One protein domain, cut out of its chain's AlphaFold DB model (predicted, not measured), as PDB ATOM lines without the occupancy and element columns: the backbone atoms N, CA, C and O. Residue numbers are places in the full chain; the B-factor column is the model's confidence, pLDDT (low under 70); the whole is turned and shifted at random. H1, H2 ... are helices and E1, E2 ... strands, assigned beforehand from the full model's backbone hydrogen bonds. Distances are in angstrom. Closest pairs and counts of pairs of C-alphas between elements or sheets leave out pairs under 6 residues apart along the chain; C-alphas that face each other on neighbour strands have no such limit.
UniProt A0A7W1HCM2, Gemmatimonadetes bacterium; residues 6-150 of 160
ATOM      1  N   GLU A   6     460.220 445.435 375.117       76.44
ATOM      2  CA  GLU A   6     458.875 445.591 374.549       76.44
ATOM      3  C   GLU A   6     457.885 446.094 375.606       76.44
ATOM      4  O   GLU A   6     457.067 446.959 375.313       76.44
ATOM      5  N   THR A   7     458.005 445.599 376.840       80.12
ATOM      6  CA  THR A   7     457.206 446.027 377.993       80.12
ATOM      7  C   THR A   7     457.650 447.388 378.537       80.12
ATOM      8  O   THR A   7     456.802 448.224 378.844       80.12
ATOM      9  N   ASP A   8     458.963 447.612 378.657       78.94
ATOM     10  CA  ASP A   8     459.552 448.892 379.089       78.94
ATOM     11  C   ASP A   8     459.267 450.009 378.069       78.94
ATOM     12  O   ASP A   8     459.121 451.178 378.416       78.94
ATOM     13  N   ALA A   9     459.136 449.620 376.797       77.12
ATOM     14  CA  ALA A   9     458.738 450.448 375.667       77.12
ATOM     15  C   ALA A   9     459.428 451.835 375.618       77.12
ATOM     16  O   ALA A   9     458.757 452.852 375.433       77.12
ATOM     17  N   PRO A  10     460.773 451.923 375.694       77.12
ATOM     18  CA  PRO A  10     461.486 453.205 375.796       77.12
ATOM     19  C   PRO A  10     461.343 454.099 374.551       77.12
ATOM     20  O   PRO A  10     461.654 455.289 374.591       77.12
ATOM     21  N   PHE A  11     460.886 453.531 373.432       81.31
ATOM     22  CA  PHE A  11     460.634 454.237 372.172       81.31
ATOM     23  C   PHE A  11     459.151 454.550 371.937       81.31
ATOM     24  O   PHE A  11     458.810 455.141 370.908       81.31
ATOM     25  N   LEU A  12     458.265 454.157 372.857       83.31
ATOM     26  CA  LEU A  12     456.856 454.509 372.790       83.31
ATOM     27  C   LEU A  12     456.706 456.025 372.930       83.31
ATOM     28  O   LEU A  12     457.231 456.649 373.852       83.31
ATOM     29  N   HIS A  13     455.959 456.620 372.007       85.00
ATOM     30  CA  HIS A  13     455.617 458.031 372.049       85.00
ATOM     31  C   HIS A  13     454.103 458.175 371.954       85.00
ATOM     32  O   HIS A  13     453.520 457.859 370.919       85.00
ATOM     33  N   LEU A  14     453.492 458.657 373.035       87.25
ATOM     34  CA  LEU A  14     452.060 458.928 373.105       87.25
ATOM     35  C   LEU A  14     451.809 460.405 372.840       87.25
ATOM     36  O   LEU A  14     452.427 461.279 373.458       87.25
ATOM     37  N   ARG A  15     450.903 460.691 371.909       89.62
ATOM     38  CA  ARG A  15     450.442 462.054 371.648       89.62
ATOM     39  C   ARG A  15     449.451 462.484 372.734       89.62
ATOM     40  O   ARG A  15     448.838 461.641 373.384       89.62
ATOM     41  N   PRO A  16     449.235 463.798 372.921       92.50
ATOM     42  CA  PRO A  16     448.208 464.277 373.837       92.50
ATOM     43  C   PRO A  16     446.833 463.665 373.526       92.50
ATOM     44  O   PRO A  16     446.341 463.790 372.405       92.50
ATOM     45  N   GLY A  17     446.220 463.038 374.532       95.56
ATOM     46  CA  GLY A  17     444.919 462.368 374.419       95.56
ATOM     47  C   GLY A  17     444.975 460.911 373.946       95.56
ATOM     48  O   GLY A  17     443.919 460.305 373.799       95.56
ATOM     49  N   GLU A  18     446.165 460.359 373.699       95.75
ATOM     50  CA  GLU A  18     446.359 458.924 373.484       95.75
ATOM     51  C   GLU A  18     446.652 458.210 374.805       95.75
ATOM     52  O   GLU A  18     447.299 458.764 375.695       95.75
ATOM     53  N   ASP A  19     446.228 456.950 374.880       92.94
ATOM     54  CA  ASP A  19     446.433 456.074 376.027       92.94
ATOM     55  C   ASP A  19     447.257 454.846 375.630       92.94
ATOM     56  O   ASP A  19     447.237 454.390 374.483       92.94
ATOM     57  N   HIS A  20     447.950 454.271 376.610       91.38
ATOM     58  CA  HIS A  20     448.639 452.995 376.473       91.38
ATOM     59  C   HIS A  20     448.570 452.214 377.778       91.38
ATOM     60  O   HIS A  20     448.639 452.792 378.862       91.38
ATOM     61  N   VAL A  21     448.460 450.893 377.665       92.19
ATOM     62  CA  VAL A  21     448.455 449.983 378.809       92.19
ATOM     63  C   VAL A  21     449.763 449.205 378.798       92.19
ATOM     64  O   VAL A  21     450.019 448.451 377.863       92.19
ATOM     65  N   HIS A  22     450.567 449.380 379.846       90.00
ATOM     66  CA  HIS A  22     451.675 448.476 380.136       90.00
ATOM     67  C   HIS A  22     451.134 447.298 380.949       90.00
ATOM     68  O   HIS A  22     450.636 447.491 382.057       90.00
ATOM     69  N   GLU A  23     451.235 446.090 380.401       91.94
ATOM     70  CA  GLU A  23     450.840 444.845 381.062       91.94
ATOM     71  C   GLU A  23     452.040 443.899 381.109       91.94
ATOM     72  O   GLU A  23     452.702 443.662 380.096       91.94
ATOM     73  N   PHE A  24     452.350 443.403 382.303       89.88
ATOM     74  CA  PHE A  24     453.411 442.434 382.536       89.88
ATOM     75  C   PHE A  24     453.223 441.756 383.888       89.88
ATOM     76  O   PHE A  24     452.696 442.352 384.830       89.88
ATOM     77  N   ASP A  25     453.724 440.531 383.995       93.06
ATOM     78  CA  ASP A  25     453.888 439.864 385.279       93.06
ATOM     79  C   ASP A  25     455.151 440.378 385.972       93.06
ATOM     80  O   ASP A  25     456.202 440.537 385.344       93.06
ATOM     81  N   VAL A  26     455.067 440.616 387.282       91.06
ATOM     82  CA  VAL A  26     456.241 440.967 388.088       91.06
ATOM     83  C   VAL A  26     457.164 439.744 388.149       91.06
ATOM     84  O   VAL A  26     456.744 438.711 388.677       91.06
ATOM     85  N   PRO A  27     458.410 439.819 387.641       89.75
ATOM     86  CA  PRO A  27     459.301 438.665 387.636       89.75
ATOM     87  C   PRO A  27     459.627 438.196 389.055       89.75
ATOM     88  O   PRO A  27     459.804 439.011 389.966       89.75
ATOM     89  N   GLU A  28     459.777 436.885 389.238       88.69
ATOM     90  CA  GLU A  28     460.230 436.321 390.510       88.69
ATOM     91  C   GLU A  28     461.581 436.926 390.931       88.69
ATOM     92  O   GLU A  28     462.455 437.183 390.103       88.69
ATOM     93  N   GLY A  29     461.745 437.194 392.228       86.62
ATOM     94  CA  GLY A  29     462.959 437.818 392.756       86.62
ATOM     95  C   GLY A  29     463.059 439.331 392.531       86.62
ATOM     96  O   GLY A  29     464.081 439.917 392.869       86.62
ATOM     97  N   SER A  30     462.009 439.988 392.029       88.31
ATOM     98  CA  SER A  30     461.989 441.448 391.828       88.31
ATOM     99  C   SER A  30     461.702 442.253 393.101       88.31
ATOM    100  O   SER A  30     461.231 443.375 392.997       88.31
ATOM    101  N   ALA A  31     461.915 441.717 394.304       88.94
ATOM    102  CA  ALA A  31     461.652 442.468 395.533       88.94
ATOM    103  C   ALA A  31     462.568 443.702 395.614       88.94
ATOM    104  O   ALA A  31     463.790 443.584 395.496       88.94
ATOM    105  N   GLY A  32     462.000 444.890 395.817       88.00
ATOM    106  CA  GLY A  32     462.775 446.127 395.816       88.00
ATOM    107  C   GLY A  32     461.956 447.397 395.615       88.00
ATOM    108  O   GLY A  32     460.729 447.383 395.516       88.00
ATOM    109  N   THR A  33     462.667 448.521 395.563       89.25
ATOM    110  CA  THR A  33     462.096 449.838 395.267       89.25
ATOM    111  C   THR A  33     462.492 450.235 393.853       89.25
ATOM    112  O   THR A  33     463.663 450.471 393.567       89.25
ATOM    113  N   TYR A  34     461.510 450.330 392.970       90.25
ATOM    114  CA  TYR A  34     461.652 450.869 391.626       90.25
ATOM    115  C   TYR A  34     460.881 452.178 391.516       90.25
ATOM    116  O   TYR A  34     460.316 452.702 392.477       90.25
ATOM    117  N   TRP A  35     460.859 452.713 390.309       90.75
ATOM    118  CA  TRP A  35     460.152 453.928 389.980       90.75
ATOM    119  C   TRP A  35     459.851 453.933 388.484       90.75
ATOM    120  O   TRP A  35     460.454 453.174 387.720       90.75
ATOM    121  N   TYR A  36     458.894 454.757 388.088       90.56
ATOM    122  CA  TYR A  36     458.507 454.986 386.705       90.56
ATOM    123  C   TYR A  36     458.513 456.487 386.426       90.56
ATOM    124  O   TYR A  36     458.156 457.303 387.281       90.56
ATOM    125  N   HIS A  37     458.939 456.851 385.223       90.38
ATOM    126  CA  HIS A  37     458.962 458.221 384.727       90.38
ATOM    127  C   HIS A  37     458.919 458.203 383.190       90.38
ATOM    128  O   HIS A  37     459.235 457.178 382.582       90.38
ATOM    129  N   PRO A  38     458.549 459.312 382.528       88.00
ATOM    130  CA  PRO A  38     458.606 459.395 381.074       88.00
ATOM    131  C   PRO A  38     460.038 459.219 380.564       88.00
ATOM    132  O   PRO A  38     460.958 459.752 381.178       88.00
ATOM    133  N   HIS A  39     460.222 458.558 379.418       82.69
ATOM    134  CA  HIS A  39     461.518 458.445 378.733       82.69
ATOM    135  C   HIS A  39     461.552 458.969 377.268       82.69
ATOM    136  O   HIS A  39     462.343 458.471 376.461       82.69
ATOM    137  N   PRO A  40     460.743 459.978 376.859       76.19
ATOM    138  CA  PRO A  40     460.761 460.450 375.479       76.19
ATOM    139  C   PRO A  40     462.073 461.175 375.157       76.19
ATOM    140  O   PRO A  40     462.469 462.140 375.824       76.19
ATOM    141  N   HIS A  41     462.731 460.746 374.079       70.94
ATOM    142  CA  HIS A  41     463.957 461.376 373.597       70.94
ATOM    143  C   HIS A  41     463.742 462.882 373.351       70.94
ATOM    144  O   HIS A  41     462.759 463.291 372.734       70.94
ATOM    145  N   GLY A  42     464.642 463.717 373.878       72.00
ATOM    146  CA  GLY A  42     464.603 465.178 373.729       72.00
ATOM    147  C   GLY A  42     463.603 465.935 374.614       72.00
ATOM    148  O   GLY A  42     463.640 467.162 374.619       72.00
ATOM    149  N   SER A  43     462.732 465.259 375.378       75.81
ATOM    150  CA  SER A  43     461.787 465.924 376.304       75.81
ATOM    151  C   SER A  43     461.729 465.330 377.719       75.81
ATOM    152  O   SER A  43     461.041 465.891 378.575       75.81
ATOM    153  N   LEU A  44     462.500 464.266 377.987       77.25
ATOM    154  CA  LEU A  44     462.699 463.654 379.309       77.25
ATOM    155  C   LEU A  44     462.936 464.695 380.412       77.25
ATOM    156  O   LEU A  44     462.192 464.731 381.387       77.25
ATOM    157  N   GLU A  45     463.943 465.558 380.251       78.31
ATOM    158  CA  GLU A  45     464.328 466.535 381.281       78.31
ATOM    159  C   GLU A  45     463.187 467.491 381.633       78.31
ATOM    160  O   GLU A  45     462.959 467.779 382.806       78.31
ATOM    161  N   GLY A  46     462.430 467.945 380.630       85.12
ATOM    162  CA  GLY A  46     461.298 468.844 380.836       85.12
ATOM    163  C   GLY A  46     460.151 468.164 381.581       85.12
ATOM    164  O   GLY A  46     459.621 468.721 382.539       85.12
ATOM    165  N   GLN A  47     459.789 466.947 381.173       88.75
ATOM    166  CA  GLN A  47     458.682 466.204 381.780       88.75
ATOM    167  C   GLN A  47     459.006 465.726 383.200       88.75
ATOM    168  O   GLN A  47     458.205 465.913 384.120       88.75
ATOM    169  N   LEU A  48     460.202 465.171 383.407       89.81
ATOM    170  CA  LEU A  48     460.649 464.772 384.734       89.81
ATOM    171  C   LEU A  48     460.868 465.991 385.631       89.81
ATOM    172  O   LEU A  48     460.430 465.986 386.782       89.81
ATOM    173  N   GLY A  49     461.512 467.047 385.129       89.25
ATOM    174  CA  GLY A  49     461.722 468.296 385.863       89.25
ATOM    175  C   GLY A  49     460.414 468.981 386.268       89.25
ATOM    176  O   GLY A  49     460.371 469.645 387.302       89.25
ATOM    177  N   ALA A  50     459.336 468.764 385.507       91.00
ATOM    178  CA  ALA A  50     457.992 469.240 385.823       91.00
ATOM    179  C   ALA A  50     457.242 468.384 386.861       91.00
ATOM    180  O   ALA A  50     456.201 468.820 387.347       91.00
ATOM    181  N   GLY A  51     457.750 467.202 387.229       91.38
ATOM    182  CA  GLY A  51     457.179 466.396 388.314       91.38
ATOM    183  C   GLY A  51     456.755 464.976 387.954       91.38
ATOM    184  O   GLY A  51     456.375 464.246 388.862       91.38
ATOM    185  N   LEU A  52     456.810 464.564 386.682       92.88
ATOM    186  CA  LEU A  52     456.311 463.248 386.266       92.88
ATOM    187  C   LEU A  52     457.256 462.119 386.701       92.88
ATOM    188  O   LEU A  52     458.169 461.738 385.972       92.88
ATOM    189  N   ALA A  53     457.029 461.594 387.902       93.06
ATOM    190  CA  ALA A  53     457.682 460.413 388.446       93.06
ATOM    191  C   ALA A  53     456.797 459.765 389.520       93.06
ATOM    192  O   ALA A  53     456.054 460.457 390.219       93.06
ATOM    193  N   GLY A  54     456.923 458.454 389.699       92.00
ATOM    194  CA  GLY A  54     456.301 457.728 390.802       92.00
ATOM    195  C   GLY A  54     457.146 456.535 391.227       92.00
ATOM    196  O   GLY A  54     457.911 456.002 390.430       92.00
ATOM    197  N   ALA A  55     457.033 456.125 392.489       92.50
ATOM    198  CA  ALA A  55     457.688 454.918 392.983       92.50
ATOM    199  C   ALA A  55     456.834 453.674 392.687       92.50
ATOM    200  O   ALA A  55     455.606 453.742 392.654       92.50
ATOM    201  N   LEU A  56     457.498 452.535 392.517       91.94
ATOM    202  CA  LEU A  56     456.897 451.211 392.396       91.94
ATOM    203  C   LEU A  56     457.626 450.284 393.370       91.94
ATOM    204  O   LEU A  56     458.780 449.930 393.141       91.94
ATOM    205  N   ILE A  57     456.967 449.910 394.460       92.25
ATOM    206  CA  ILE A  57     457.524 448.987 395.452       92.25
ATOM    207  C   ILE A  57     457.027 447.584 395.122       92.25
ATOM    208  O   ILE A  57     455.832 447.376 394.928       92.25
ATOM    209  N   VAL A  58     457.958 446.639 395.056       92.12
ATOM    210  CA  VAL A  58     457.657 445.212 394.973       92.12
ATOM    211  C   VAL A  58     458.066 444.594 396.292       92.12
ATOM    212  O   VAL A  58     459.250 444.572 396.635       92.12
ATOM    213  N   GLU A  59     457.073 444.123 397.028       92.06
ATOM    214  CA  GLU A  59     457.287 443.418 398.283       92.06
ATOM    215  C   GLU A  59     457.824 442.007 398.022       92.06
ATOM    216  O   GLU A  59     457.591 441.405 396.966       92.06
ATOM    217  N   GLY A  60     458.546 441.458 398.988       90.19
ATOM    218  CA  GLY A  60     459.051 440.098 398.894       90.19
ATOM    219  C   GLY A  60     459.534 439.524 400.220       90.19
ATOM    220  O   GLY A  60     459.411 440.151 401.269       90.19
ATOM    221  N   PRO A  61     460.113 438.311 400.195       88.94
ATOM    222  CA  PRO A  61     460.475 437.589 401.415       88.94
ATOM    223  C   PRO A  61     461.452 438.333 402.333       88.94
ATOM    224  O   PRO A  61     461.450 438.098 403.541       88.94
ATOM    225  N   SER A  62     462.275 439.234 401.783       84.56
ATOM    226  CA  SER A  62     463.205 440.064 402.554       84.56
ATOM    227  C   SER A  62     462.505 441.050 403.492       84.56
ATOM    228  O   SER A  62     463.092 441.434 404.499       84.56
ATOM    229  N   ASP A  63     461.254 441.425 403.212       89.25
ATOM    230  CA  ASP A  63     460.468 442.325 404.063       89.25
ATOM    231  C   ASP A  63     460.029 441.653 405.376       89.25
ATOM    232  O   ASP A  63     459.711 442.329 406.349       89.25
ATOM    233  N   SER A  64     460.081 440.320 405.431       91.12
ATOM    234  CA  SER A  64     459.763 439.520 406.619       91.12
ATOM    235  C   SER A  64     460.991 439.183 407.474       91.12
ATOM    236  O   SER A  64     460.877 438.424 408.438       91.12
ATOM    237  N   LEU A  65     462.181 439.674 407.113       88.62
ATOM    238  CA  LEU A  65     463.396 439.394 407.875       88.62
ATOM    239  C   LEU A  65     463.372 440.120 409.233       88.62
ATOM    240  O   LEU A  65     462.926 441.269 409.302       88.62
ATOM    241  N   PRO A  66     463.895 439.495 410.306       87.88
ATOM    242  CA  PRO A  66     464.023 440.153 411.604       87.88
ATOM    243  C   PRO A  66     464.825 441.456 411.507       87.88
ATOM    244  O   PRO A  66     465.873 441.503 410.860       87.88
ATOM    245  N   GLY A  67     464.340 442.506 412.160       85.25
ATOM    246  CA  GLY A  67     464.894 443.859 412.105       85.25
ATOM    247  C   GLY A  67     464.360 444.706 410.943       85.25
ATOM    248  O   GLY A  67     464.443 445.932 411.015       85.25
ATOM    249  N   ILE A  68     463.789 444.079 409.908       89.12
ATOM    250  CA  ILE A  68     463.082 444.752 408.806       89.12
ATOM    251  C   ILE A  68     461.573 444.736 409.062       89.12
ATOM    252  O   ILE A  68     460.938 445.783 408.963       89.12
ATOM    253  N   ALA A  69     461.015 443.578 409.426       91.19
ATOM    254  CA  ALA A  69     459.574 443.388 409.591       91.19
ATOM    255  C   ALA A  69     458.967 444.227 410.732       91.19
ATOM    256  O   ALA A  69     457.794 444.591 410.689       91.19
ATOM    257  N   GLU A  70     459.759 444.524 411.763       91.50
ATOM    258  CA  GLU A  70     459.350 445.317 412.924       91.50
ATOM    259  C   GLU A  70     459.625 446.817 412.754       91.50
ATOM    260  O   GLU A  70     459.188 447.620 413.580       91.50
ATOM    261  N   ALA A  71     460.379 447.199 411.720       93.69
ATOM    262  CA  ALA A  71     460.703 448.590 411.458       93.69
ATOM    263  C   ALA A  71     459.511 449.303 410.813       93.69
ATOM    264  O   ALA A  71     458.834 448.781 409.927       93.69
ATOM    265  N   GLU A  72     459.282 450.545 411.220       94.94
ATOM    266  CA  GLU A  72     458.304 451.397 410.563       94.94
ATOM    267  C   GLU A  72     458.849 451.819 409.193       94.94
ATOM    268  O   GLU A  72     459.841 452.545 409.077       94.94
ATOM    269  N   GLU A  73     458.209 451.333 408.132       94.38
ATOM    270  CA  GLU A  73     458.641 451.608 406.767       94.38
ATOM    271  C   GLU A  73     458.112 452.958 406.257       94.38
ATOM    272  O   GLU A  73     456.945 453.324 406.456       94.38
ATOM    273  N   ARG A  74     458.981 453.715 405.578       95.38
ATOM    274  CA  ARG A  74     458.667 455.011 404.964       95.38
ATOM    275  C   ARG A  74     459.348 455.137 403.601       95.38
ATOM    276  O   ARG A  74     460.544 454.892 403.469       95.38
ATOM    277  N   LEU A  75     458.601 455.574 402.588       95.25
ATOM    278  CA  LEU A  75     459.140 455.970 401.283       95.25
ATOM    279  C   LEU A  75     459.434 457.472 401.277       95.25
ATOM    280  O   LEU A  75     458.559 458.270 401.614       95.25
ATOM    281  N   LEU A  76     460.642 457.857 400.871       96.50
ATOM    282  CA  LEU A  76     461.069 459.245 400.725       96.50
ATOM    283  C   LEU A  76     461.530 459.483 399.283       96.50
ATOM    284  O   LEU A  76     462.641 459.118 398.891       96.50
ATOM    285  N   VAL A  77     460.668 460.125 398.499       96.38
ATOM    286  CA  VAL A  77     460.974 460.605 397.150       96.38
ATOM    287  C   VAL A  77     461.539 462.016 397.249       96.38
ATOM    288  O   VAL A  77     460.818 462.974 397.526       96.38
ATOM    289  N   LEU A  78     462.842 462.129 397.026       96.12
ATOM    290  CA  LEU A  78     463.607 463.365 397.050       96.12
ATOM    291  C   LEU A  78     463.651 463.949 395.640       96.12
ATOM    292  O   LEU A  78     464.140 463.303 394.708       96.12
ATOM    293  N   LYS A  79     463.124 465.161 395.474       95.00
ATOM    294  CA  LYS A  79     462.983 465.769 394.153       95.00
ATOM    295  C   LYS A  79     463.140 467.281 394.187       95.00
ATOM    296  O   LYS A  79     462.473 467.959 394.964       95.00
ATOM    297  N   ASP A  80     463.976 467.807 393.298       93.62
ATOM    298  CA  ASP A  80     463.987 469.227 392.963       93.62
ATOM    299  C   ASP A  80     463.185 469.548 391.690       93.62
ATOM    300  O   ASP A  80     462.739 468.670 390.942       93.62
ATOM    301  N   PHE A  81     462.970 470.850 391.487       91.88
ATOM    302  CA  PHE A  81     462.198 471.412 390.382       91.88
ATOM    303  C   PHE A  81     463.036 472.499 389.696       91.88
ATOM    304  O   PHE A  81     462.891 473.677 390.022       91.88
ATOM    305  N   PRO A  82     463.934 472.140 388.760       87.50
ATOM    306  CA  PRO A  82     464.943 473.058 388.216       87.50
ATOM    307  C   PRO A  82     464.350 474.278 387.491       87.50
ATOM    308  O   PRO A  82     464.973 475.338 387.451       87.50
ATOM    309  N   ALA A  83     463.125 474.168 386.964       85.38
ATOM    310  CA  ALA A  83     462.403 475.290 386.360       85.38
ATOM    311  C   ALA A  83     462.011 476.381 387.380       85.38
ATOM    312  O   ALA A  83     461.802 477.540 387.014       85.38
ATOM    313  N   LEU A  84     461.924 476.027 388.663       84.25
ATOM    314  CA  LEU A  84     461.587 476.926 389.756       84.25
ATOM    315  C   LEU A  84     462.885 477.400 390.422       84.25
ATOM    316  O   LEU A  84     463.458 476.727 391.277       84.25
ATOM    317  N   ARG A  85     463.387 478.573 390.015       81.69
ATOM    318  CA  ARG A  85     464.633 479.126 390.575       81.69
ATOM    319  C   ARG A  85     464.558 479.229 392.096       81.69
ATOM    320  O   ARG A  85     463.651 479.859 392.630       81.69
ATOM    321  N   GLY A  86     465.561 478.671 392.768       82.12
ATOM    322  CA  GLY A  86     465.648 478.686 394.228       82.12
ATOM    323  C   GLY A  86     464.645 477.764 394.921       82.12
ATOM    324  O   GLY A  86     464.568 477.802 396.146       82.12
ATOM    325  N   ALA A  87     463.892 476.945 394.175       85.75
ATOM    326  CA  ALA A  87     463.033 475.949 394.786       85.75
ATOM    327  C   ALA A  87     463.877 474.948 395.589       85.75
ATOM    328  O   ALA A  87     464.922 474.490 395.113       85.75
ATOM    329  N   PRO A  88     463.438 474.615 396.809       93.38
ATOM    330  CA  PRO A  88     464.107 473.620 397.622       93.38
ATOM    331  C   PRO A  88     463.899 472.214 397.049       93.38
ATOM    332  O   PRO A  88     463.000 471.973 396.241       93.38
ATOM    333  N   VAL A  89     464.710 471.266 397.520       95.12
ATOM    334  CA  VAL A  89     464.393 469.840 397.373       95.12
ATOM    335  C   VAL A  89     463.164 469.548 398.229       95.12
ATOM    336  O   VAL A  89     463.115 469.928 399.402       95.12
ATOM    337  N   LEU A  90     462.178 468.884 397.639       96.94
ATOM    338  CA  LEU A  90     460.994 468.402 398.335       96.94
ATOM    339  C   LEU A  90     461.163 466.923 398.683       96.94
ATOM    340  O   LEU A  90     461.836 466.180 397.963       96.94
ATOM    341  N   VAL A  91     460.507 466.501 399.759       97.75
ATOM    342  CA  VAL A  91     460.357 465.091 400.132       97.75
ATOM    343  C   VAL A  91     458.885 464.735 399.973       97.75
ATOM    344  O   VAL A  91     458.034 465.361 400.601       97.75
ATOM    345  N   ASN A  92     458.567 463.785 399.093       96.94
ATOM    346  CA  ASN A  92     457.188 463.407 398.753       96.94
ATOM    347  C   ASN A  92     456.300 464.609 398.360       96.94
ATOM    348  O   ASN A  92     455.110 464.642 398.657       96.94
ATOM    349  N   GLY A  93     456.887 465.628 397.722       95.62
ATOM    350  CA  GLY A  93     456.184 466.857 397.329       95.62
ATOM    351  C   GLY A  93     455.988 467.891 398.447       95.62
ATOM    352  O   GLY A  93     455.433 468.955 398.184       95.62
ATOM    353  N   ALA A  94     456.470 467.631 399.665       96.75
ATOM    354  CA  ALA A  94     456.431 468.570 400.781       96.75
ATOM    355  C   ALA A  94     457.792 469.246 401.009       96.75
ATOM    356  O   ALA A  94     458.851 468.633 400.851       96.75
ATOM    357  N   TYR A  95     457.768 470.519 401.407       95.81
ATOM    358  CA  TYR A  95     458.967 471.242 401.831       95.81
ATOM    359  C   TYR A  95     459.225 470.988 403.314       95.81
ATOM    360  O   TYR A  95     458.350 471.269 404.127       95.81
ATOM    361  N   GLN A  96     460.414 470.467 403.641       95.62
ATOM    362  CA  GLN A  96     460.846 470.159 405.016       95.62
ATOM    363  C   GLN A  96     459.754 469.477 405.866       95.62
ATOM    364  O   GLN A  96     459.383 470.001 406.920       95.62
ATOM    365  N   PRO A  97     459.189 468.339 405.417       97.56
ATOM    366  CA  PRO A  97     458.189 467.647 406.213       97.56
ATOM    367  C   PRO A  97     458.804 467.104 407.504       97.56
ATOM    368  O   PRO A  97     459.971 466.711 407.540       97.56
ATOM    369  N   VAL A  98     457.979 467.045 408.544       96.69
ATOM    370  CA  VAL A  98     458.291 466.334 409.783       96.69
ATOM    371  C   VAL A  98     457.850 464.883 409.620       96.69
ATOM    372  O   VAL A  98     456.755 464.619 409.123       96.69
ATOM    373  N   LEU A  99     458.721 463.951 410.001       94.50
ATOM    374  CA  LEU A  99     458.414 462.528 410.077       94.50
ATOM    375  C   LEU A  99     458.278 462.171 411.555       94.50
ATOM    376  O   LEU A  99     459.277 462.080 412.266       94.50
ATOM    377  N   ASP A 100     457.039 461.988 412.000       94.19
ATOM    378  CA  ASP A 100     456.732 461.512 413.345       94.19
ATOM    379  C   ASP A 100     456.842 459.981 413.362       94.19
ATOM    380  O   ASP A 100     455.998 459.285 412.797       94.19
ATOM    381  N   ALA A 101     457.923 459.469 413.952       92.25
ATOM    382  CA  ALA A 101     458.166 458.037 414.092       92.25
ATOM    383  C   ALA A 101     457.467 457.492 415.344       92.25
ATOM    384  O   ALA A 101     457.645 458.020 416.446       92.25
ATOM    385  N   GLU A 102     456.701 456.417 415.185       90.44
ATOM    386  CA  GLU A 102     456.057 455.696 416.286       90.44
ATOM    387  C   GLU A 102     456.896 454.491 416.737       90.44
ATOM    388  O   GLU A 102     456.847 454.095 417.905       90.44
ATOM    389  N   ALA A 103     457.695 453.919 415.828       90.75
ATOM    390  CA  ALA A 103     458.622 452.834 416.130       90.75
ATOM    391  C   ALA A 103     460.026 453.334 416.506       90.75
ATOM    392  O   ALA A 103     460.486 454.393 416.084       90.75
ATOM    393  N   SER A 104     460.765 452.506 417.250       88.75
ATOM    394  CA  SER A 104     462.176 452.760 417.578       88.75
ATOM    395  C   SER A 104     463.144 452.457 416.428       88.75
ATOM    396  O   SER A 104     464.339 452.700 416.565       88.75
ATOM    397  N   SER A 105     462.657 451.873 415.330       92.25
ATOM    398  CA  SER A 105     463.438 451.555 414.134       92.25
ATOM    399  C   SER A 105     462.664 451.978 412.891       92.25
ATOM    400  O   SER A 105     461.470 451.693 412.782       92.25
ATOM    401  N   LEU A 106     463.350 452.639 411.958       94.62
ATOM    402  CA  LEU A 106     462.791 453.094 410.689       94.62
ATOM    403  C   LEU A 106     463.458 452.369 409.523       94.62
ATOM    404  O   LEU A 106     464.686 452.296 409.446       94.62
ATOM    405  N   ARG A 107     462.649 451.929 408.558       94.06
ATOM    406  CA  ARG A 107     463.129 451.480 407.249       94.06
ATOM    407  C   ARG A 107     462.805 452.533 406.203       94.06
ATOM    408  O   ARG A 107     461.660 452.674 405.777       94.06
ATOM    409  N   LEU A 108     463.823 453.266 405.769       94.44
ATOM    410  CA  LEU A 108     463.660 454.332 404.786       94.44
ATOM    411  C   LEU A 108     463.972 453.817 403.376       94.44
ATOM    412  O   LEU A 108     465.110 453.459 403.072       94.44
ATOM    413  N   ARG A 109     462.973 453.815 402.490       93.56
ATOM    414  CA  ARG A 109     463.169 453.638 401.045       93.56
ATOM    415  C   ARG A 109     463.454 455.004 400.436       93.56
ATOM    416  O   ARG A 109     462.568 455.854 400.391       93.56
ATOM    417  N   LEU A 110     464.683 455.225 399.987       93.69
ATOM    418  CA  LEU A 110     465.121 456.509 399.443       93.69
ATOM    419  C   LEU A 110     465.113 456.468 397.912       93.69
ATOM    420  O   LEU A 110     465.723 455.585 397.315       93.69
ATOM    421  N   LEU A 111     464.456 457.440 397.280       93.88
ATOM    422  CA  LEU A 111     464.456 457.619 395.827       93.88
ATOM    423  C   LEU A 111     464.860 459.053 395.490       93.88
ATOM    424  O   LEU A 111     464.170 459.990 395.877       93.88
ATOM    425  N   ASN A 112     465.932 459.237 394.719       94.81
ATOM    426  CA  ASN A 112     466.262 460.539 394.144       94.81
ATOM    427  C   ASN A 112     465.678 460.663 392.733       94.81
ATOM    428  O   ASN A 112     466.255 460.178 391.760       94.81
ATOM    429  N   ALA A 113     464.538 461.348 392.643       94.50
ATOM    430  CA  ALA A 113     463.815 461.633 391.404       94.50
ATOM    431  C   ALA A 113     464.141 463.033 390.833       94.50
ATOM    432  O   ALA A 113     463.355 463.609 390.064       94.50
ATOM    433  N   SER A 114     465.274 463.611 391.241       92.69
ATOM    434  CA  SER A 114     465.830 464.837 390.656       92.69
ATOM    435  C   SER A 114     466.410 464.548 389.269       92.69
ATOM    436  O   SER A 114     466.766 463.411 388.961       92.69
ATOM    437  N   THR A 115     466.518 465.568 388.415       88.19
ATOM    438  CA  THR A 115     467.079 465.392 387.063       88.19
ATOM    439  C   THR A 115     468.603 465.254 387.091       88.19
ATOM    440  O   THR A 115     469.146 464.372 386.438       88.19
ATOM    441  N   GLU A 116     469.283 466.093 387.879       87.62
ATOM    442  CA  GLU A 116     470.757 466.196 387.882       87.62
ATOM    443  C   GLU A 116     471.374 466.276 389.287       87.62
ATOM    444  O   GLU A 116     472.580 466.098 389.467       87.62
ATOM    445  N   ARG A 117     470.566 466.556 390.315       90.19
ATOM    446  CA  ARG A 117     471.067 466.836 391.661       90.19
ATOM    447  C   ARG A 117     471.482 465.570 392.406       90.19
ATOM    448  O   ARG A 117     470.650 464.723 392.711       90.19
ATOM    449  N   TYR A 118     472.746 465.511 392.809       92.81
ATOM    450  CA  TYR A 118     473.237 464.545 393.791       92.81
ATOM    451  C   TYR A 118     472.875 464.998 395.208       92.81
ATOM    452  O   TYR A 118     472.976 466.184 395.531       92.81
ATOM    453  N   LEU A 119     472.465 464.055 396.053       93.25
ATOM    454  CA  LEU A 119     472.055 464.319 397.429       93.25
ATOM    455  C   LEU A 119     472.971 463.563 398.383       93.25
ATOM    456  O   LEU A 119     472.968 462.339 398.409       93.25
ATOM    457  N   ARG A 120     473.764 464.294 399.165       94.50
ATOM    458  CA  ARG A 120     474.553 463.723 400.259       94.50
ATOM    459  C   ARG A 120     473.678 463.732 401.506       94.50
ATOM    460  O   ARG A 120     473.373 464.800 402.030       94.50
ATOM    461  N   LEU A 121     473.208 462.559 401.900       93.75
ATOM    462  CA  LEU A 121     472.276 462.367 403.001       93.75
ATOM    463  C   LEU A 121     473.045 461.944 404.246       93.75
ATOM    464  O   LEU A 121     473.896 461.064 404.175       93.75
ATOM    465  N   ALA A 122     472.712 462.562 405.368       94.19
ATOM    466  CA  ALA A 122     473.183 462.211 406.696       94.19
ATOM    467  C   ALA A 122     472.018 462.423 407.668       94.19
ATOM    468  O   ALA A 122     471.156 463.272 407.415       94.19
ATOM    469  N   LEU A 123     471.991 461.657 408.752       93.81
ATOM    470  CA  LEU A 123     471.043 461.857 409.841       93.81
ATOM    471  C   LEU A 123     471.821 462.351 411.058       93.81
ATOM    472  O   LEU A 123     472.786 461.723 411.483       93.81
ATOM    473  N   GLU A 124     471.442 463.508 411.591       93.94
ATOM    474  CA  GLU A 124     472.140 464.072 412.743       93.94
ATOM    475  C   GLU A 124     472.033 463.129 413.948       93.94
ATOM    476  O   GLU A 124     470.974 462.562 414.227       93.94
ATOM    477  N   GLU A 125     473.156 462.947 414.646       93.19
ATOM    478  CA  GLU A 125     473.283 462.126 415.861       93.19
ATOM    479  C   GLU A 125     472.972 460.625 415.689       93.19
ATOM    480  O   GLU A 125     472.999 459.885 416.672       93.19
ATOM    481  N   HIS A 126     472.734 460.147 414.462       91.50
ATOM    482  CA  HIS A 126     472.367 458.757 414.196       91.50
ATOM    483  C   HIS A 126     473.142 458.186 413.004       91.50
ATOM    484  O   HIS A 126     473.249 458.838 411.967       91.50
ATOM    485  N   PRO A 127     473.638 456.940 413.097       89.31
ATOM    486  CA  PRO A 127     474.132 456.246 411.920       89.31
ATOM    487  C   PRO A 127     472.979 455.844 410.992       89.31
ATOM    488  O   PRO A 127     471.853 455.598 411.431       89.31
ATOM    489  N   LEU A 128     473.293 455.688 409.710       91.56
ATOM    490  CA  LEU A 128     472.450 454.996 408.742       91.56
ATOM    491  C   LEU A 128     472.969 453.568 408.551       91.56
ATOM    492  O   LEU A 128     474.171 453.319 408.612       91.56
ATOM    493  N   TYR A 129     472.066 452.628 408.288       92.88
ATOM    494  CA  TYR A 129     472.429 451.260 407.926       92.88
ATOM    495  C   TYR A 129     471.888 450.957 406.533       92.88
ATOM    496  O   TYR A 129     470.675 450.875 406.327       92.88
ATOM    497  N   LEU A 130     472.787 450.812 405.563       90.94
ATOM    498  CA  LEU A 130     472.429 450.354 404.228       90.94
ATOM    499  C   LEU A 130     472.122 448.861 404.304       90.94
ATOM    500  O   LEU A 130     472.941 448.097 404.797       90.94
ATOM    501  N   ILE A 131     470.953 448.457 403.817       89.25
ATOM    502  CA  ILE A 131     470.507 447.053 403.815       89.25
ATOM    503  C   ILE A 131     470.135 446.557 402.413       89.25
ATOM    504  O   ILE A 131     470.085 445.357 402.166       89.25
ATOM    505  N   VAL A 132     469.872 447.472 401.477       85.44
ATOM    506  CA  VAL A 132     469.436 447.177 400.107       85.44
ATOM    507  C   VAL A 132     470.042 448.218 399.171       85.44
ATOM    508  O   VAL A 132     470.078 449.402 399.502       85.44
ATOM    509  N   THR A 133     470.467 447.785 397.988       82.12
ATOM    510  CA  THR A 133     470.845 448.653 396.862       82.12
ATOM    511  C   THR A 133     469.924 448.396 395.665       82.12
ATOM    512  O   THR A 133     469.082 447.500 395.705       82.12
ATOM    513  N   ASP A 134     470.121 449.118 394.559       71.75
ATOM    514  CA  ASP A 134     469.493 448.808 393.262       71.75
ATOM    515  C   ASP A 134     469.702 447.342 392.824       71.75
ATOM    516  O   ASP A 134     468.903 446.807 392.055       71.75
ATOM    517  N   GLY A 135     470.778 446.696 393.297       69.31
ATOM    518  CA  GLY A 135     471.096 445.290 393.033       69.31
ATOM    519  C   GLY A 135     470.395 444.287 393.957       69.31
ATOM    520  O   GLY A 135     470.608 443.088 393.799       69.31
ATOM    521  N   GLY A 136     469.575 444.753 394.903       76.06
ATOM    522  CA  GLY A 136     468.885 443.923 395.890       76.06
ATOM    523  C   GLY A 136     469.471 444.026 397.300       76.06
ATOM    524  O   GLY A 136     470.238 444.942 397.617       76.06
ATOM    525  N   LEU A 137     469.048 443.102 398.165       82.56
ATOM    526  CA  LEU A 137     469.511 442.986 399.551       82.56
ATOM    527  C   LEU A 137     471.025 442.732 399.578       82.56
ATOM    528  O   LEU A 137     471.522 441.903 398.816       82.56
ATOM    529  N   ILE A 138     471.744 443.434 400.449       86.25
ATOM    530  CA  ILE A 138     473.171 443.172 400.672       86.25
ATOM    531  C   ILE A 138     473.353 442.089 401.742       86.25
ATOM    532  O   ILE A 138     472.446 441.849 402.539       86.25
ATOM    533  N   GLU A 139     474.510 441.424 401.753       85.50
ATOM    534  CA  GLU A 139     474.764 440.280 402.644       85.50
ATOM    535  C   GLU A 139     474.638 440.642 404.132       85.50
ATOM    536  O   GLU A 139     474.077 439.870 404.910       85.50
ATOM    537  N   GLU A 140     475.112 441.827 404.519       88.06
ATOM    538  CA  GLU A 140     475.035 442.338 405.886       88.06
ATOM    539  C   GLU A 140     474.853 443.864 405.911       88.06
ATOM    540  O   GLU A 140     475.362 444.547 405.018       88.06
ATOM    541  N   PRO A 141     474.151 444.430 406.914       90.38
ATOM    542  CA  PRO A 141     473.969 445.872 407.014       90.38
ATOM    543  C   PRO A 141     475.300 446.626 407.108       90.38
ATOM    544  O   PRO A 141     476.109 446.371 408.000       90.38
ATOM    545  N   VAL A 142     475.490 447.621 406.243       92.75
ATOM    546  CA  VAL A 142     476.685 448.475 406.249       92.75
ATOM    547  C   VAL A 142     476.368 449.775 406.973       92.75
ATOM    548  O   VAL A 142     475.444 450.498 406.597       92.75
ATOM    549  N   ASN A 143     477.138 450.078 408.018       94.06
ATOM    550  CA  ASN A 143     477.034 451.339 408.747       94.06
ATOM    551  C   ASN A 143     477.600 452.495 407.909       94.06
ATOM    552  O   ASN A 143     478.716 452.403 407.397       94.06
ATOM    553  N   LEU A 144     476.835 453.577 407.794       91.06
ATOM    554  CA  LEU A 144     477.181 454.782 407.055       91.06
ATOM    555  C   LEU A 144     476.941 456.013 407.935       91.06
ATOM    556  O   LEU A 144     475.857 456.190 408.487       91.06
ATOM    557  N   GLU A 145     477.932 456.898 408.017       91.19
ATOM    558  CA  GLU A 145     477.744 458.247 408.580       91.19
ATOM    559  C   GLU A 145     476.957 459.139 407.610       91.19
ATOM    560  O   GLU A 145     476.170 459.998 408.002       91.19
ATOM    561  N   GLU A 146     477.157 458.905 406.316       91.38
ATOM    562  CA  GLU A 146     476.501 459.609 405.229       91.38
ATOM    563  C   GLU A 146     476.507 458.766 403.951       91.38
ATOM    564  O   GLU A 146     477.274 457.813 403.802       91.38
ATOM    565  N   PHE A 147     475.661 459.146 403.001       89.94
ATOM    566  CA  PHE A 147     475.466 458.422 401.757       89.94
ATOM    567  C   PHE A 147     475.207 459.392 400.603       89.94
ATOM    568  O   PHE A 147     474.388 460.305 400.712       89.94
ATOM    569  N   LEU A 148     475.897 459.192 399.476       92.06
ATOM    570  CA  LEU A 148     475.661 459.954 398.252       92.06
ATOM    571  C   LEU A 148     474.616 459.256 397.377       92.06
ATOM    572  O   LEU A 148     474.900 458.250 396.731       92.06
ATOM    573  N   LEU A 149     473.434 459.851 397.286       91.38
ATOM    574  CA  LEU A 149     472.357 459.406 396.419       91.38
ATOM    575  C   LEU A 149     472.396 460.167 395.087       91.38
ATOM    576  O   LEU A 149     472.006 461.338 394.998       91.38
ATOM    577  N   ALA A 150     472.876 459.499 394.041       90.56
ATOM    578  CA  ALA A 150     472.865 460.026 392.678       90.56
ATOM    579  C   ALA A 150     471.428 460.162 392.129       90.56
ATOM    580  O   ALA A 150     470.537 459.439 392.585       90.56
TER     581      ALA A 150
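AT A GLANCE: This is residues 6 to 150 of the 160 residues of a protein of Gemmatimonadetes bacterium (UniProt A0A7W1HCM2). This domain has little regular structure: four short two-stranded pairs, E1-E2, E3-E4, E5-E8 and E6-E7, are loosely gathered with few contacts from pair to pair, E1 and E4 lying nearest the middle, and long unnamed stretches join or precede them. The unnamed residues 6 to 31 lie at one end. Of the 145 printed residues under half, 56, are in named elements, and these are mostly strand, two helices and eight strands in the order E1 H1 E2 H2 E3 E4 E5 E6 E7 E8. E3-E4 is parallel, the other pairs antiparallel. It is only just compact, close to loose: radius of gyration of the C-alphas 17.3 A, spans 48 by 42 by 24 A.

IN THESE COORDINATES: E1, residues 32 to 36, begins at C-alpha 32 (462.775, 446.127, 395.816). Then come H1, 44 to 49; E2, 54 to 58; H2, 61 to 64; E3, 72 to 79, 22.3 A; E4, 106 to 112, 18.5 A; E5, 119 to 121; E6, 128 to 133; E7, 136 to 144, which bends by 90 degrees at residue 139; and E8, 147 to 149, ending at C-alpha 149 (472.357, 459.406, 396.419).

HOW THE PARTS SIT: N 34 and O 56 of E1-E2 are 2.8 A apart, within hydrogen-bond range, as are N 76 and O 109 of E3-E4, 2.8 A, N 121 and O 147 of E5-E8, 2.8 A, and N 130 and O 142 of the hairpin E6-E7, 2.9 A. The closest C-alphas of E1 and E4, Thr 33 and Arg 109, are 7.0 A apart. E4 and E6 are near each other, with 7 pairs of C-alphas within 10 A. H1 and H2 are apart. In H1 every O i to N i+4 pair is within range; H2 is too short for one.

THE WHOLE: The farthest C-alphas, Glu 18 and Glu 125, are 50.3 A apart. The printed part has no cut. E3 to E4 is a long link of 26 residues. Residue 135 is under 70 in pLDDT.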